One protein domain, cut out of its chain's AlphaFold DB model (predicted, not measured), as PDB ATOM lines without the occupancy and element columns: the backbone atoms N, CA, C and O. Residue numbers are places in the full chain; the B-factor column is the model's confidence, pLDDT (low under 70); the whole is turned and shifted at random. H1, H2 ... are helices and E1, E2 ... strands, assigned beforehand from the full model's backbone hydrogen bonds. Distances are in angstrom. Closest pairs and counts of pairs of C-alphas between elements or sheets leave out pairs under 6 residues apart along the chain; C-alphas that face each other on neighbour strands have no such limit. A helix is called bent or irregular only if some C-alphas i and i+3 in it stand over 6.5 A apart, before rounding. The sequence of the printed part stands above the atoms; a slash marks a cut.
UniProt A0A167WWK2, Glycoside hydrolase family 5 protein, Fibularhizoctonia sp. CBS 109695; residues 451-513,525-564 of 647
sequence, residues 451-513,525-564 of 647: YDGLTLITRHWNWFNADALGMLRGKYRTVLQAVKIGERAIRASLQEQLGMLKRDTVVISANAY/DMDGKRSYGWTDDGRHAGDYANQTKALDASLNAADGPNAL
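Overview. This is residues 451 to 513 and 525 to 564 of the 647 residues of the protein "Glycoside hydrolase family 5 protein" of Fibularhizoctonia sp. CBS 109695 (UniProt A0A167WWK2). Two longer helices, H4 and H6, form a loose, elongated ridge, with the end of H6 packed on part of H4. A small ribbon of two antiparallel strands, E1 and E2, packs by the first residues of H4, with short H1, H2 and H3 around it; H5 and the loop 533 to 544 make one far end, and residues 506 to 511 stick out at the other. The 103 printed residues, mostly helix by class, run H1 E1 H2 H3 E2 H4 H5 H6; the radius of gyration of the C-alphas is 16.3 A and the spans are 57 by 31 by 20 A.

Along the chain. Find C-alpha 453 at (-35.945, -47.816, 2.942), where H1 runs to 458. Next come E1, 464 to 466, H2, 468 to 472, H3, 479 to 482, and E2, 483 to 485. H4, 487 to 508, covers 33.1 A and is neither bent nor irregular, but only just: C-alphas 503 and 506 are 6.1 A apart. H5, 526 to 532, is irregular, with C-alphas 528 and 531 8.7 A apart. H6, 545 to 557, covers 18.2 A to C-alpha 557 at (-30.997, -35.454, 9.081).

Arrangement. In E1 and E2, N 465 and O 484 are 2.8 A apart, within hydrogen-bond range. The closest C-alphas of E2 and H4, Lys 484 and Ile 490, are 5.5 A apart. H2 and H3 touch, closest at C-alphas 471 and 482, 6.7 A. H4, with residues 491 to 498 alone, touches residues 553 to 557 of H6, closest at C-alphas 495 and 557, 4.0 A; they run the same way at a tilt of 38 degrees, only just steep. H1 and H6 are close but not clearly touching, C-alphas 455 and 550 at 7.8 A, as are H5 and H6, C-alphas 526 and 547 at 7.2 A. Every O i to N i+4 pair is within range in H1, H2 and H6, 14 of 18 in H4 and 1 of 3 in H5, which has 2 of 4 O i to N i+3 pairs; H3 is too short for an i+4 pair.

Size, cuts and confidence. C-alphas 510 and 537, the farthest apart, are 57.6 A apart. Residues 514 to 524 are not printed, and C-alphas 513 and 525 stand 35.8 A apart across the cut. The link from H5 to H6 is long, and no printed residue is under pLDDT 70.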
ATOM      1  N   TYR A 451     -36.920 -44.932   8.562       93.94
ATOM      2  CA  TYR A 451     -35.771 -45.658   8.035       93.94
ATOM      3  C   TYR A 451     -35.512 -45.251   6.589       93.94
ATOM      4  O   TYR A 451     -36.442 -45.027   5.810       93.94
ATOM      5  N   ASP A 452     -34.236 -45.217   6.210       92.38
ATOM      6  CA  ASP A 452     -33.855 -45.206   4.803       92.38
ATOM      7  C   ASP A 452     -34.223 -46.555   4.167       92.38
ATOM      8  O   ASP A 452     -33.495 -47.543   4.294       92.38
ATOM      9  N   GLY A 453     -35.370 -46.588   3.485       86.69
ATOM     10  CA  GLY A 453     -35.945 -47.816   2.942       86.69
ATOM     11  C   GLY A 453     -35.033 -48.553   1.960       86.69
ATOM     12  O   GLY A 453     -35.012 -49.783   1.970       86.69
ATOM     13  N   LEU A 454     -34.243 -47.844   1.140       89.50
ATOM     14  CA  LEU A 454     -33.340 -48.514   0.199       89.50
ATOM     15  C   LEU A 454     -32.215 -49.230   0.951       89.50
ATOM     16  O   LEU A 454     -31.955 -50.405   0.686       89.50
ATOM     17  N   THR A 455     -31.585 -48.542   1.906       92.50
ATOM     18  CA  THR A 455     -30.499 -49.113   2.713       92.50
ATOM     19  C   THR A 455     -31.005 -50.245   3.603       92.50
ATOM     20  O   THR A 455     -30.369 -51.294   3.652       92.50
ATOM     21  N   LEU A 456     -32.170 -50.085   4.242       91.44
ATOM     22  CA  LEU A 456     -32.766 -51.111   5.102       91.44
ATOM     23  C   LEU A 456     -33.079 -52.401   4.326       91.44
ATOM     24  O   LEU A 456     -32.707 -53.489   4.757       91.44
ATOM     25  N   ILE A 457     -33.719 -52.292   3.154       88.38
ATOM     26  CA  ILE A 457     -34.154 -53.471   2.386       88.38
ATOM     27  C   ILE A 457     -32.983 -54.170   1.686       88.38
ATOM     28  O   ILE A 457     -32.968 -55.401   1.593       88.38
ATOM     29  N   THR A 458     -32.015 -53.405   1.171       89.88
ATOM     30  CA  THR A 458     -30.863 -53.960   0.436       89.88
ATOM     31  C   THR A 458     -29.682 -54.326   1.328       89.88
ATOM     32  O   THR A 458     -28.794 -55.037   0.865       89.88
ATOM     33  N   ARG A 459     -29.668 -53.859   2.586       93.75
ATOM     34  CA  ARG A 459     -28.526 -53.945   3.512       93.75
ATOM     35  C   ARG A 459     -27.231 -53.440   2.870       93.75
ATOM     36  O   ARG A 459     -26.169 -54.044   3.002       93.75
ATOM     37  N   HIS A 460     -27.339 -52.334   2.135       94.25
ATOM     38  CA  HIS A 460     -26.233 -51.734   1.396       94.25
ATOM     39  C   HIS A 460     -26.354 -50.206   1.359       94.25
ATOM     40  O   HIS A 460     -27.395 -49.665   0.978       94.25
ATOM     41  N   TRP A 461     -25.270 -49.501   1.696       94.88
ATOM     42  CA  TRP A 461     -25.198 -48.046   1.534       94.88
ATOM     43  C   TRP A 461     -24.884 -47.676   0.079       94.88
ATOM     44  O   TRP A 461     -23.766 -47.864  -0.405       94.88
ATOM     45  N   ASN A 462     -25.877 -47.127  -0.621       92.12
ATOM     46  CA  ASN A 462     -25.801 -46.843  -2.052       92.12
ATOM     47  C   ASN A 462     -25.282 -45.420  -2.348       92.12
ATOM     48  O   ASN A 462     -25.517 -44.471  -1.606       92.12
ATOM     49  N   TRP A 463     -24.643 -45.233  -3.511       92.38
ATOM     50  CA  TRP A 463     -24.247 -43.904  -4.024       92.38
ATOM     51  C   TRP A 463     -25.429 -43.080  -4.575       92.38
ATOM     52  O   TRP A 463     -25.258 -41.927  -4.985       92.38
ATOM     53  N   PHE A 464     -26.624 -43.668  -4.588       93.00
ATOM     54  CA  PHE A 464     -27.895 -43.039  -4.923       93.00
ATOM     55  C   PHE A 464     -28.976 -43.505  -3.936       93.00
ATOM     56  O   PHE A 464     -28.812 -44.519  -3.265       93.00
ATOM     57  N   ASN A 465     -30.083 -42.774  -3.856       92.62
ATOM     58  CA  ASN A 465     -31.237 -43.121  -3.028       92.62
ATOM     59  C   ASN A 465     -32.535 -42.570  -3.652       92.62
ATOM     60  O   ASN A 465     -32.496 -41.985  -4.736       92.62
ATOM     61  N   ALA A 466     -33.678 -42.726  -2.989       90.19
ATOM     62  CA  ALA A 466     -34.955 -42.140  -3.363       90.19
ATOM     63  C   ALA A 466     -35.634 -41.467  -2.160       90.19
ATOM     64  O   ALA A 466     -35.551 -41.934  -1.028       90.19
ATOM     65  N   ASP A 467     -36.349 -40.371  -2.417       90.88
ATOM     66  CA  ASP A 467     -37.251 -39.747  -1.441       90.88
ATOM     67  C   ASP A 467     -38.513 -40.615  -1.274       90.88
ATOM     68  O   ASP A 467     -39.547 -40.367  -1.900       90.88
ATOM     69  N   ALA A 468     -38.386 -41.687  -0.486       87.19
ATOM     70  CA  ALA A 468     -39.433 -42.680  -0.267       87.19
ATOM     71  C   ALA A 468     -40.692 -42.055   0.342       87.19
ATOM     72  O   ALA A 468     -41.783 -42.241  -0.198       87.19
ATOM     73  N   LEU A 469     -40.544 -41.246   1.396       90.38
ATOM     74  CA  LEU A 469     -41.681 -40.572   2.022       90.38
ATOM     75  C   LEU A 469     -42.347 -39.584   1.055       90.38
ATOM     76  O   LEU A 469     -43.569 -39.542   0.964       90.38
ATOM     77  N   GLY A 470     -41.571 -38.823   0.281       90.38
ATOM     78  CA  GLY A 470     -42.109 -37.930  -0.739       90.38
ATOM     79  C   GLY A 470     -42.901 -38.672  -1.818       90.38
ATOM     80  O   GLY A 470     -43.962 -38.196  -2.220       90.38
ATOM     81  N   MET A 471     -42.436 -39.842  -2.269       86.62
ATOM     82  CA  MET A 471     -43.199 -40.686  -3.201       86.62
ATOM     83  C   MET A 471     -44.517 -41.155  -2.584       86.62
ATOM     84  O   MET A 471     -45.560 -40.982  -3.209       86.62
ATOM     85  N   LEU A 472     -44.475 -41.675  -1.353       84.88
ATOM     86  CA  LEU A 472     -45.663 -42.111  -0.608       84.88
ATOM     87  C   LEU A 472     -46.672 -40.973  -0.403       84.88
ATOM     88  O   LEU A 472     -47.877 -41.184  -0.437       84.88
ATOM     89  N   ARG A 473     -46.178 -39.745  -0.242       86.56
ATOM     90  CA  ARG A 473     -46.975 -38.525  -0.054       86.56
ATOM     91  C   ARG A 473     -47.376 -37.840  -1.366       86.56
ATOM     92  O   ARG A 473     -47.833 -36.700  -1.337       86.56
ATOM     93  N   GLY A 474     -47.163 -38.476  -2.520       86.69
ATOM     94  CA  GLY A 474     -47.549 -37.920  -3.822       86.69
ATOM     95  C   GLY A 474     -46.796 -36.642  -4.225       86.69
ATOM     96  O   GLY A 474     -47.244 -35.910  -5.107       86.69
ATOM     97  N   LYS A 475     -45.637 -36.355  -3.615       89.75
ATOM     98  CA  LYS A 475     -44.789 -35.184  -3.926       89.75
ATOM     99  C   LYS A 475     -44.262 -35.212  -5.364       89.75
ATOM    100  O   LYS A 475     -43.956 -34.166  -5.940       89.75
ATOM    101  N   TYR A 476     -44.130 -36.404  -5.938       88.06
ATOM    102  CA  TYR A 476     -43.553 -36.639  -7.257       88.06
ATOM    103  C   TYR A 476     -44.578 -37.238  -8.213       88.06
ATOM    104  O   TYR A 476     -45.391 -38.069  -7.825       88.06
ATOM    105  N   ARG A 477     -44.503 -36.855  -9.493       82.81
ATOM    106  CA  ARG A 477     -45.335 -37.445 -10.556       82.81
ATOM    107  C   ARG A 477     -44.756 -38.756 -11.076       82.81
ATOM    108  O   ARG A 477     -45.489 -39.570 -11.624       82.81
ATOM    109  N   THR A 478     -43.439 -38.935 -10.968       80.25
ATOM    110  CA  THR A 478     -42.737 -40.143 -11.410       80.25
ATOM    111  C   THR A 478     -41.636 -40.530 -10.426       80.25
ATOM    112  O   THR A 478     -41.029 -39.671  -9.787       80.25
ATOM    113  N   VAL A 479     -41.321 -41.829 -10.356       80.19
ATOM    114  CA  VAL A 479     -40.252 -42.376  -9.495       80.19
ATOM    115  C   VAL A 479     -38.892 -41.727  -9.789       80.19
ATOM    116  O   VAL A 479     -38.136 -41.420  -8.873       80.19
ATOM    117  N   LEU A 480     -38.598 -41.425 -11.060       84.50
ATOM    118  CA  LEU A 480     -37.351 -40.772 -11.483       84.50
ATOM    119  C   LEU A 480     -37.109 -39.416 -10.799       84.50
ATOM    120  O   LEU A 480     -35.961 -39.056 -10.563       84.50
ATOM    121  N   GLN A 481     -38.164 -38.669 -10.455       88.81
ATOM    122  CA  GLN A 481     -38.031 -37.373  -9.773       88.81
ATOM    123  C   GLN A 481     -37.641 -37.513  -8.294       88.81
ATOM    124  O   GLN A 481     -37.081 -36.585  -7.701       88.81
ATOM    125  N   ALA A 482     -37.929 -38.670  -7.697       89.88
ATOM    126  CA  ALA A 482     -37.579 -38.964  -6.317       89.88
ATOM    127  C   ALA A 482     -36.114 -39.392  -6.159       89.88
ATOM    128  O   ALA A 482     -35.585 -39.289  -5.055       89.88
ATOM    129  N   VAL A 483     -35.448 -39.819  -7.239       92.88
ATOM    130  CA  VAL A 483     -34.059 -40.299  -7.213       92.88
ATOM    131  C   VAL A 483     -33.093 -39.178  -6.819       92.88
ATOM    132  O   VAL A 483     -33.147 -38.062  -7.339       92.88
ATOM    133  N   LYS A 484     -32.179 -39.490  -5.899       95.31
ATOM    134  CA  LYS A 484     -31.127 -38.611  -5.381       95.31
ATOM    135  C   LYS A 484     -29.782 -39.252  -5.656       95.31
ATOM    136  O   LYS A 484     -29.561 -40.394  -5.276       95.31
ATOM    137  N   ILE A 485     -28.884 -38.524  -6.308       95.25
ATOM    138  CA  ILE A 485     -27.571 -39.043  -6.700       95.25
ATOM    139  C   ILE A 485     -26.485 -38.312  -5.917       95.25
ATOM    140  O   ILE A 485     -26.417 -37.082  -5.936       95.25
ATOM    141  N   GLY A 486     -25.617 -39.087  -5.270       95.56
ATOM    142  CA  GLY A 486     -24.497 -38.599  -4.480       95.56
ATOM    143  C   GLY A 486     -24.870 -38.216  -3.047       95.56
ATOM    144  O   GLY A 486     -25.967 -37.737  -2.759       95.56
ATOM    145  N   GLU A 487     -23.891 -38.368  -2.155       94.00
ATOM    146  CA  GLU A 487     -24.011 -38.204  -0.700       94.00
ATOM    147  C   GLU A 487     -24.739 -36.915  -0.282       94.00
ATOM    148  O   GLU A 487     -25.644 -36.932   0.550       94.00
ATOM    149  N   ARG A 488     -24.392 -35.781  -0.905       95.81
ATOM    150  CA  ARG A 488     -25.000 -34.480  -0.591       95.81
ATOM    151  C   ARG A 488     -26.503 -34.456  -0.880       95.81
ATOM    152  O   ARG A 488     -27.256 -33.883  -0.097       95.81
ATOM    153  N   ALA A 489     -26.933 -35.030  -2.004       96.62
ATOM    154  CA  ALA A 489     -28.341 -35.049  -2.387       96.62
ATOM    155  C   ALA A 489     -29.140 -36.025  -1.517       96.62
ATOM    156  O   ALA A 489     -30.263 -35.707  -1.132       96.62
ATOM    157  N   ILE A 490     -28.546 -37.174  -1.178       96.06
ATOM    158  CA  ILE A 490     -29.142 -38.162  -0.272       96.06
ATOM    159  C   ILE A 490     -29.389 -37.515   1.093       96.06
ATOM    160  O   ILE A 490     -30.533 -37.437   1.526       96.06
ATOM    161  N   ARG A 491     -28.358 -36.933   1.720       96.38
ATOM    162  CA  ARG A 491     -28.473 -36.271   3.033       96.38
ATOM    163  C   ARG A 491     -29.498 -35.143   3.054       96.38
ATOM    164  O   ARG A 491     -30.313 -35.074   3.969       96.38
ATOM    165  N   ALA A 492     -29.497 -34.287   2.030       96.31
ATOM    166  CA  ALA A 492     -30.497 -33.228   1.904       96.31
ATOM    167  C   ALA A 492     -31.923 -33.800   1.810       96.31
ATOM    168  O   ALA A 492     -32.847 -33.251   2.405       96.31
ATOM    169  N   SER A 493     -32.097 -34.924   1.110       96.38
ATOM    170  CA  SER A 493     -33.384 -35.611   0.989       96.38
ATOM    171  C   SER A 493     -33.836 -36.257   2.294       96.38
ATOM    172  O   SER A 493     -35.016 -36.174   2.622       96.38
ATOM    173  N   LEU A 494     -32.941 -36.902   3.049       96.62
ATOM    174  CA  LEU A 494     -33.282 -37.458   4.366       96.62
ATOM    175  C   LEU A 494     -33.705 -36.330   5.324       96.62
ATOM    176  O   LEU A 494     -34.733 -36.430   5.992       96.62
ATOM    177  N   GLN A 495     -32.979 -35.206   5.324       97.25
ATOM    178  CA  GLN A 495     -33.326 -34.027   6.127       97.25
ATOM    179  C   GLN A 495     -34.684 -33.428   5.725       97.25
ATOM    180  O   GLN A 495     -35.473 -33.063   6.597       97.25
ATOM    181  N   GLU A 496     -34.995 -33.351   4.428       96.38
ATOM    182  CA  GLU A 496     -36.300 -32.871   3.957       96.38
ATOM    183  C   GLU A 496     -37.447 -33.804   4.382       96.38
ATOM    184  O   GLU A 496     -38.504 -33.321   4.796       96.38
ATOM    185  N   GLN A 497     -37.235 -35.122   4.327       96.50
ATOM    186  CA  GLN A 497     -38.218 -36.123   4.753       96.50
ATOM    187  C   GLN A 497     -38.509 -36.029   6.253       96.50
ATOM    188  O   GLN A 497     -39.671 -35.936   6.643       96.50
ATOM    189  N   LEU A 498     -37.481 -35.933   7.101       97.12
ATOM    190  CA  LEU A 498     -37.690 -35.706   8.535       97.12
ATOM    191  C   LEU A 498     -38.347 -34.346   8.822       97.12
ATOM    192  O   LEU A 498     -39.179 -34.232   9.720       97.12
ATOM    193  N   GLY A 499     -38.049 -33.324   8.017       96.06
ATOM    194  CA  GLY A 499     -38.735 -32.033   8.079       96.06
ATOM    195  C   GLY A 499     -40.205 -32.099   7.642       96.06
ATOM    196  O   GLY A 499     -41.018 -31.281   8.075       96.06
ATOM    197  N   MET A 500     -40.582 -33.059   6.794       95.31
ATOM    198  CA  MET A 500     -41.983 -33.348   6.471       95.31
ATOM    199  C   MET A 500     -42.701 -33.936   7.687       95.31
ATOM    200  O   MET A 500     -43.693 -33.359   8.113       95.31
ATOM    201  N   LEU A 501     -42.134 -34.968   8.318       95.00
ATOM    202  CA  LEU A 501     -42.697 -35.560   9.539       95.00
ATOM    203  C   LEU A 501     -42.822 -34.530  10.669       95.00
ATOM    204  O   LEU A 501     -43.849 -34.450  11.331       95.00
ATOM    205  N   LYS A 502     -41.816 -33.666  10.856       95.06
ATOM    206  CA  LYS A 502     -41.897 -32.566  11.827       95.06
ATOM    207  C   LYS A 502     -43.105 -31.656  11.577       95.06
ATOM    208  O   LYS A 502     -43.761 -31.229  12.524       95.06
ATOM    209  N   ARG A 503     -43.389 -31.334  10.311       93.62
ATOM    210  CA  ARG A 503     -44.506 -30.454   9.934       93.62
ATOM    211  C   ARG A 503     -45.867 -31.094  10.173       93.62
ATOM    212  O   ARG A 503     -46.794 -30.351  10.465       93.62
ATOM    213  N   ASP A 504     -45.973 -32.418  10.139       93.12
ATOM    214  CA  ASP A 504     -47.233 -33.127  10.395       93.12
ATOM    215  C   ASP A 504     -47.790 -32.849  11.811       93.12
ATOM    216  O   ASP A 504     -48.996 -32.932  12.030       93.12
ATOM    217  N   THR A 505     -46.956 -32.406  12.763       91.69
ATOM    218  CA  THR A 505     -47.403 -32.000  14.115       91.69
ATOM    219  C   THR A 505     -48.490 -30.932  14.133       91.69
ATOM    220  O   THR A 505     -49.309 -30.927  15.050       91.69
ATOM    221  N   VAL A 506     -48.525 -30.035  13.142       91.56
ATOM    222  CA  VAL A 506     -49.535 -28.965  13.081       91.56
ATOM    223  C   VAL A 506     -50.929 -29.498  12.753       91.56
ATOM    224  O   VAL A 506     -51.911 -28.807  13.000       91.56
ATOM    225  N   VAL A 507     -51.013 -30.712  12.195       93.25
ATOM    226  CA  VAL A 507     -52.281 -31.399  11.925       93.25
ATOM    227  C   VAL A 507     -52.874 -31.950  13.218       93.25
ATOM    228  O   VAL A 507     -54.084 -31.879  13.399       93.25
ATOM    229  N   ILE A 508     -52.025 -32.433  14.137       92.88
ATOM    230  CA  ILE A 508     -52.456 -32.982  15.432       92.88
ATOM    231  C   ILE A 508     -53.180 -31.916  16.252       92.88
ATOM    232  O   ILE A 508     -54.269 -32.167  16.758       92.88
ATOM    233  N   SER A 509     -52.563 -30.742  16.401       91.44
ATOM    234  CA  SER A 509     -53.109 -29.637  17.190       91.44
ATOM    235  C   SER A 509     -52.444 -28.306  16.839       91.44
ATOM    236  O   SER A 509     -51.257 -28.237  16.505       91.44
ATOM    237  N   ALA A 510     -53.198 -27.217  17.015       87.50
ATOM    238  CA  ALA A 510     -52.702 -25.848  16.889       87.50
ATOM    239  C   ALA A 510     -51.635 -25.480  17.944       87.50
ATOM    240  O   ALA A 510     -50.896 -24.517  17.745       87.50
ATOM    241  N   ASN A 511     -51.510 -26.251  19.034       84.62
ATOM    242  CA  ASN A 511     -50.537 -26.014  20.110       84.62
ATOM    243  C   ASN A 511     -49.077 -26.312  19.717       84.62
ATOM    244  O   ASN A 511     -48.168 -26.046  20.508       84.62
ATOM    245  N   ALA A 512     -48.845 -26.815  18.496       84.75
ATOM    246  CA  ALA A 512     -47.528 -27.075  17.918       84.75
ATOM    247  C   ALA A 512     -46.649 -27.940  18.841       84.75
ATOM    248  O   ALA A 512     -45.685 -27.469  19.443       84.75
ATOM    249  N   TYR A 513     -46.985 -29.222  18.963       95.06
ATOM    250  CA  TYR A 513     -46.255 -30.174  19.803       95.06
ATOM    251  C   TYR A 513     -44.870 -30.548  19.246       95.06
ATOM    252  O   TYR A 513     -44.626 -30.402  18.046       95.06
ATOM    253  N   ASP A 525     -25.296 -55.550   9.612       95.62
ATOM    254  CA  ASP A 525     -24.915 -56.731   8.830       95.62
ATOM    255  C   ASP A 525     -24.778 -56.478   7.310       95.62
ATOM    256  O   ASP A 525     -24.941 -57.389   6.487       95.62
ATOM    257  N   MET A 526     -24.459 -55.239   6.919       96.50
ATOM    258  CA  MET A 526     -24.362 -54.828   5.515       96.50
ATOM    259  C   MET A 526     -23.413 -55.700   4.690       96.50
ATOM    260  O   MET A 526     -22.413 -56.232   5.182       96.50
ATOM    261  N   ASP A 527     -23.704 -55.781   3.389       95.56
ATOM    262  CA  ASP A 527     -22.845 -56.439   2.399       95.56
ATOM    263  C   ASP A 527     -22.538 -57.908   2.736       95.56
ATOM    264  O   ASP A 527     -21.441 -58.403   2.481       95.56
ATOM    265  N   GLY A 528     -23.510 -58.610   3.328       94.06
ATOM    266  CA  GLY A 528     -23.345 -60.001   3.745       94.06
ATOM    267  C   GLY A 528     -22.417 -60.148   4.947       94.06
ATOM    268  O   GLY A 528     -21.630 -61.092   4.982       94.06
ATOM    269  N   LYS A 529     -22.507 -59.228   5.922       95.88
ATOM    270  CA  LYS A 529     -21.691 -59.222   7.151       95.88
ATOM    271  C   LYS A 529     -20.203 -58.980   6.890       95.88
ATOM    272  O   LYS A 529     -19.317 -59.537   7.545       95.88
ATOM    273  N   ARG A 530     -19.910 -58.102   5.930       96.75
ATOM    274  CA  ARG A 530     -18.541 -57.771   5.515       96.75
ATOM    275  C   ARG A 530     -17.691 -57.204   6.651       96.75
ATOM    276  O   ARG A 530     -16.534 -57.600   6.801       96.75
ATOM    277  N   SER A 531     -18.271 -56.331   7.476       96.56
ATOM    278  CA  SER A 531     -17.627 -55.768   8.674       96.56
ATOM    279  C   SER A 531     -17.300 -56.827   9.727       96.56
ATOM    280  O   SER A 531     -16.390 -56.627  10.526       96.56
ATOM    281  N   TYR A 532     -17.974 -57.980   9.706       96.12
ATOM    282  CA  TYR A 532     -17.696 -59.106  10.604       96.12
ATOM    283  C   TYR A 532     -16.615 -60.038  10.033       96.12
ATOM    284  O   TYR A 532     -16.196 -60.988  10.691       96.12
ATOM    285  N   GLY A 533     -16.138 -59.775   8.808       95.81
ATOM    286  CA  GLY A 533     -15.123 -60.577   8.124       95.81
ATOM    287  C   GLY A 533     -15.658 -61.841   7.448       95.81
ATOM    288  O   GLY A 533     -14.876 -62.733   7.131       95.81
ATOM    289  N   TRP A 534     -16.971 -61.940   7.233       95.75
ATOM    290  CA  TRP A 534     -17.608 -63.125   6.641       95.75
ATOM    291  C   TRP A 534     -17.489 -63.181   5.113       95.75
ATOM    292  O   TRP A 534     -17.728 -64.220   4.498       95.75
ATOM    293  N   THR A 535     -17.085 -62.071   4.501       96.12
ATOM    294  CA  THR A 535     -16.796 -61.946   3.071       96.12
ATOM    295  C   THR A 535     -15.344 -61.521   2.862       96.12
ATOM    296  O   THR A 535     -14.640 -61.155   3.808       96.12
ATOM    297  N   ASP A 536     -14.885 -61.545   1.606       96.12
ATOM    298  CA  ASP A 536     -13.575 -61.015   1.194       96.12
ATOM    299  C   ASP A 536     -12.383 -61.569   2.006       96.12
ATOM    300  O   ASP A 536     -11.449 -60.830   2.331       96.12
ATOM    301  N   ASP A 537     -12.438 -62.850   2.383       95.25
ATOM    302  CA  ASP A 537     -11.417 -63.539   3.188       95.25
ATOM    303  C   ASP A 537     -11.063 -62.811   4.505       95.25
ATOM    304  O   ASP A 537      -9.923 -62.841   4.971       95.25
ATOM    305  N   GLY A 538     -12.032 -62.105   5.103       94.88
ATOM    306  CA  GLY A 538     -11.854 -61.383   6.367       94.88
ATOM    307  C   GLY A 538     -11.117 -60.046   6.250       94.88
ATOM    308  O   GLY A 538     -10.856 -59.399   7.266       94.88
ATOM    309  N   ARG A 539     -10.803 -59.582   5.033       96.75
ATOM    310  CA  ARG A 539     -10.031 -58.347   4.790       96.75
ATOM    311  C   ARG A 539     -10.637 -57.090   5.428       96.75
ATOM    312  O   ARG A 539      -9.902 -56.150   5.725       96.75
ATOM    313  N   HIS A 540     -11.955 -57.067   5.594       95.88
ATOM    314  CA  HIS A 540     -12.724 -55.916   6.071       95.88
ATOM    315  C   HIS A 540     -13.271 -56.098   7.494       95.88
ATOM    316  O   HIS A 540     -14.133 -55.333   7.918       95.88
ATOM    317  N   ALA A 541     -12.771 -57.081   8.251       94.81
ATOM    318  CA  ALA A 541     -13.166 -57.264   9.644       94.81
ATOM    319  C   ALA A 541     -12.898 -55.988  10.473       94.81
ATOM    320  O   ALA A 541     -11.780 -55.467  10.496       94.81
ATOM    321  N   GLY A 542     -13.933 -55.486  11.149       93.75
ATOM    322  CA  GLY A 542     -13.930 -54.237  11.914       93.75
ATOM    323  C   GLY A 542     -14.110 -52.956  11.087       93.75
ATOM    324  O   GLY A 542     -14.086 -51.866  11.658       93.75
ATOM    325  N   ASP A 543     -14.286 -53.048   9.764       96.00
ATOM    326  CA  ASP A 543     -14.548 -51.896   8.896       96.00
ATOM    327  C   ASP A 543     -16.053 -51.591   8.818       96.00
ATOM    328  O   ASP A 543     -16.769 -52.084   7.948       96.00
ATOM    329  N   TYR A 544     -16.524 -50.744   9.734       96.44
ATOM    330  CA  TYR A 544     -17.911 -50.268   9.800       96.44
ATOM    331  C   TYR A 544     -18.148 -48.964   9.014       96.44
ATOM    332  O   TYR A 544     -19.047 -48.182   9.346       96.44
ATOM    333  N   ALA A 545     -17.327 -48.646   8.003       96.56
ATOM    334  CA  ALA A 545     -17.394 -47.348   7.327       96.56
ATOM    335  C   ALA A 545     -18.743 -47.081   6.629       96.56
ATOM    336  O   ALA A 545     -19.195 -45.934   6.609       96.56
ATOM    337  N   ASN A 546     -19.393 -48.100   6.058       95.81
ATOM    338  CA  ASN A 546     -20.688 -47.937   5.380       95.81
ATOM    339  C   ASN A 546     -21.836 -47.757   6.380       95.81
ATOM    340  O   ASN A 546     -22.631 -46.832   6.230       95.81
ATOM    341  N   GLN A 547     -21.850 -48.558   7.443       96.94
ATOM    342  CA  GLN A 547     -22.782 -48.452   8.563       96.94
ATOM    343  C   GLN A 547     -22.669 -47.072   9.219       96.94
ATOM    344  O   GLN A 547     -23.667 -46.388   9.422       96.94
ATOM    345  N   THR A 548     -21.437 -46.608   9.454       96.94
ATOM    346  CA  THR A 548     -21.167 -45.275  10.011       96.94
ATOM    347  C   THR A 548     -21.732 -44.174   9.117       96.94
ATOM    348  O   THR A 548     -22.393 -43.270   9.618       96.94
ATOM    349  N   LYS A 549     -21.516 -44.243   7.793       96.94
ATOM    350  CA  LYS A 549     -22.064 -43.254   6.845       96.94
ATOM    351  C   LYS A 549     -23.589 -43.251   6.836       96.94
ATOM    352  O   LYS A 549     -24.176 -42.175   6.869       96.94
ATOM    353  N   ALA A 550     -24.210 -44.427   6.793       97.00
ATOM    354  CA  ALA A 550     -25.659 -44.565   6.732       97.00
ATOM    355  C   ALA A 550     -26.340 -44.080   8.022       97.00
ATOM    356  O   ALA A 550     -27.319 -43.326   7.972       97.00
ATOM    357  N   LEU A 551     -25.785 -44.453   9.181       97.12
ATOM    358  CA  LEU A 551     -26.264 -43.991  10.479       97.12
ATOM    359  C   LEU A 551     -26.073 -42.479  10.624       97.12
ATOM    360  O   LEU A 551     -27.020 -41.778  10.961       97.12
ATOM    361  N   ASP A 552     -24.888 -41.955  10.303       96.94
ATOM    362  CA  ASP A 552     -24.614 -40.515  10.342       96.94
ATOM    363  C   ASP A 552     -25.548 -39.733   9.408       96.94
ATOM    364  O   ASP A 552     -26.122 -38.731   9.823       96.94
ATOM    365  N   ALA A 553     -25.784 -40.202   8.179       96.69
ATOM    366  CA  ALA A 553     -26.718 -39.558   7.255       96.69
ATOM    367  C   ALA A 553     -28.147 -39.486   7.825       96.69
ATOM    368  O   ALA A 553     -28.806 -38.451   7.692       96.69
ATOM    369  N   SER A 554     -28.599 -40.550   8.491       95.75
ATOM    370  CA  SER A 554     -29.935 -40.636   9.093       95.75
ATOM    371  C   SER A 554     -30.057 -39.773  10.354       95.75
ATOM    372  O   SER A 554     -30.989 -38.982  10.482       95.75
ATOM    373  N   LEU A 555     -29.097 -39.857  11.278       96.88
ATOM    374  CA  LEU A 555     -29.141 -39.097  12.531       96.88
ATOM    375  C   LEU A 555     -28.875 -37.606  12.312       96.88
ATOM    376  O   LEU A 555     -29.535 -36.777  12.937       96.88
ATOM    377  N   ASN A 556     -27.978 -37.247  11.391       96.38
ATOM    378  CA  ASN A 556     -27.712 -35.853  11.039       96.38
ATOM    379  C   ASN A 556     -28.910 -35.191  10.341       96.38
ATOM    380  O   ASN A 556     -29.114 -33.982  10.471       96.38
ATOM    381  N   ALA A 557     -29.753 -35.964   9.648       97.06
ATOM    382  CA  ALA A 557     -30.997 -35.454   9.081       97.06
ATOM    383  C   ALA A 557     -31.961 -34.919  10.158       97.06
ATOM    384  O   ALA A 557     -32.778 -34.045   9.865       97.06
ATOM    385  N   ALA A 558     -31.863 -35.404  11.400       96.94
ATOM    386  CA  ALA A 558     -32.636 -34.888  12.526       96.94
ATOM    387  C   ALA A 558     -32.110 -33.537  13.041       96.94
ATOM    388  O   ALA A 558     -32.832 -32.827  13.739       96.94
ATOM    389  N   ASP A 559     -30.881 -33.154  12.694       94.88
ATOM    390  CA  ASP A 559     -30.251 -31.905  13.119       94.88
ATOM    391  C   ASP A 559     -30.556 -30.747  12.145       94.88
ATOM    392  O   ASP A 559     -31.542 -30.754  11.401       94.88
ATOM    393  N   GLY A 560     -29.742 -29.689  12.178       88.62
ATOM    394  CA  GLY A 560     -29.901 -28.514  11.319       88.62
ATOM    395  C   GLY A 560     -31.253 -27.814  11.539       88.62
ATOM    396  O   GLY A 560     -31.576 -27.485  12.680       88.62
ATOM    397  N   PRO A 561     -32.057 -27.565  10.484       90.12
ATOM    398  CA  PRO A 561     -33.361 -26.905  10.615       90.12
ATOM    399  C   PRO A 561     -34.411 -27.761  11.350       90.12
ATOM    400  O   PRO A 561     -35.444 -27.241  11.784       90.12
ATOM    401  N   ASN A 562     -34.165 -29.066  11.497       95.12
ATOM    402  CA  ASN A 562     -35.112 -29.988  12.110       95.12
ATOM    403  C   ASN A 562     -34.996 -29.985  13.637       95.12
ATOM    404  O   ASN A 562     -36.024 -29.850  14.302       95.12
ATOM    405  N   ALA A 563     -33.780 -30.062  14.187       94.25
ATOM    406  CA  ALA A 563     -33.516 -30.116  15.633       94.25
ATOM    407  C   ALA A 563     -34.434 -31.110  16.385       94.25
ATOM    408  O   ALA A 563     -34.962 -30.815  17.455       94.25
ATOM    409  N   LEU A 564     -34.661 -32.279  15.788       97.06
ATOM    410  CA  LEU A 564     -35.576 -33.307  16.269       97.06
ATOM    411  C   LEU A 564     -34.961 -34.115  17.409       97.06
ATOM    412  O   LEU A 564     -33.746 -34.276  17.494       97.06
TER     413      LEU A 564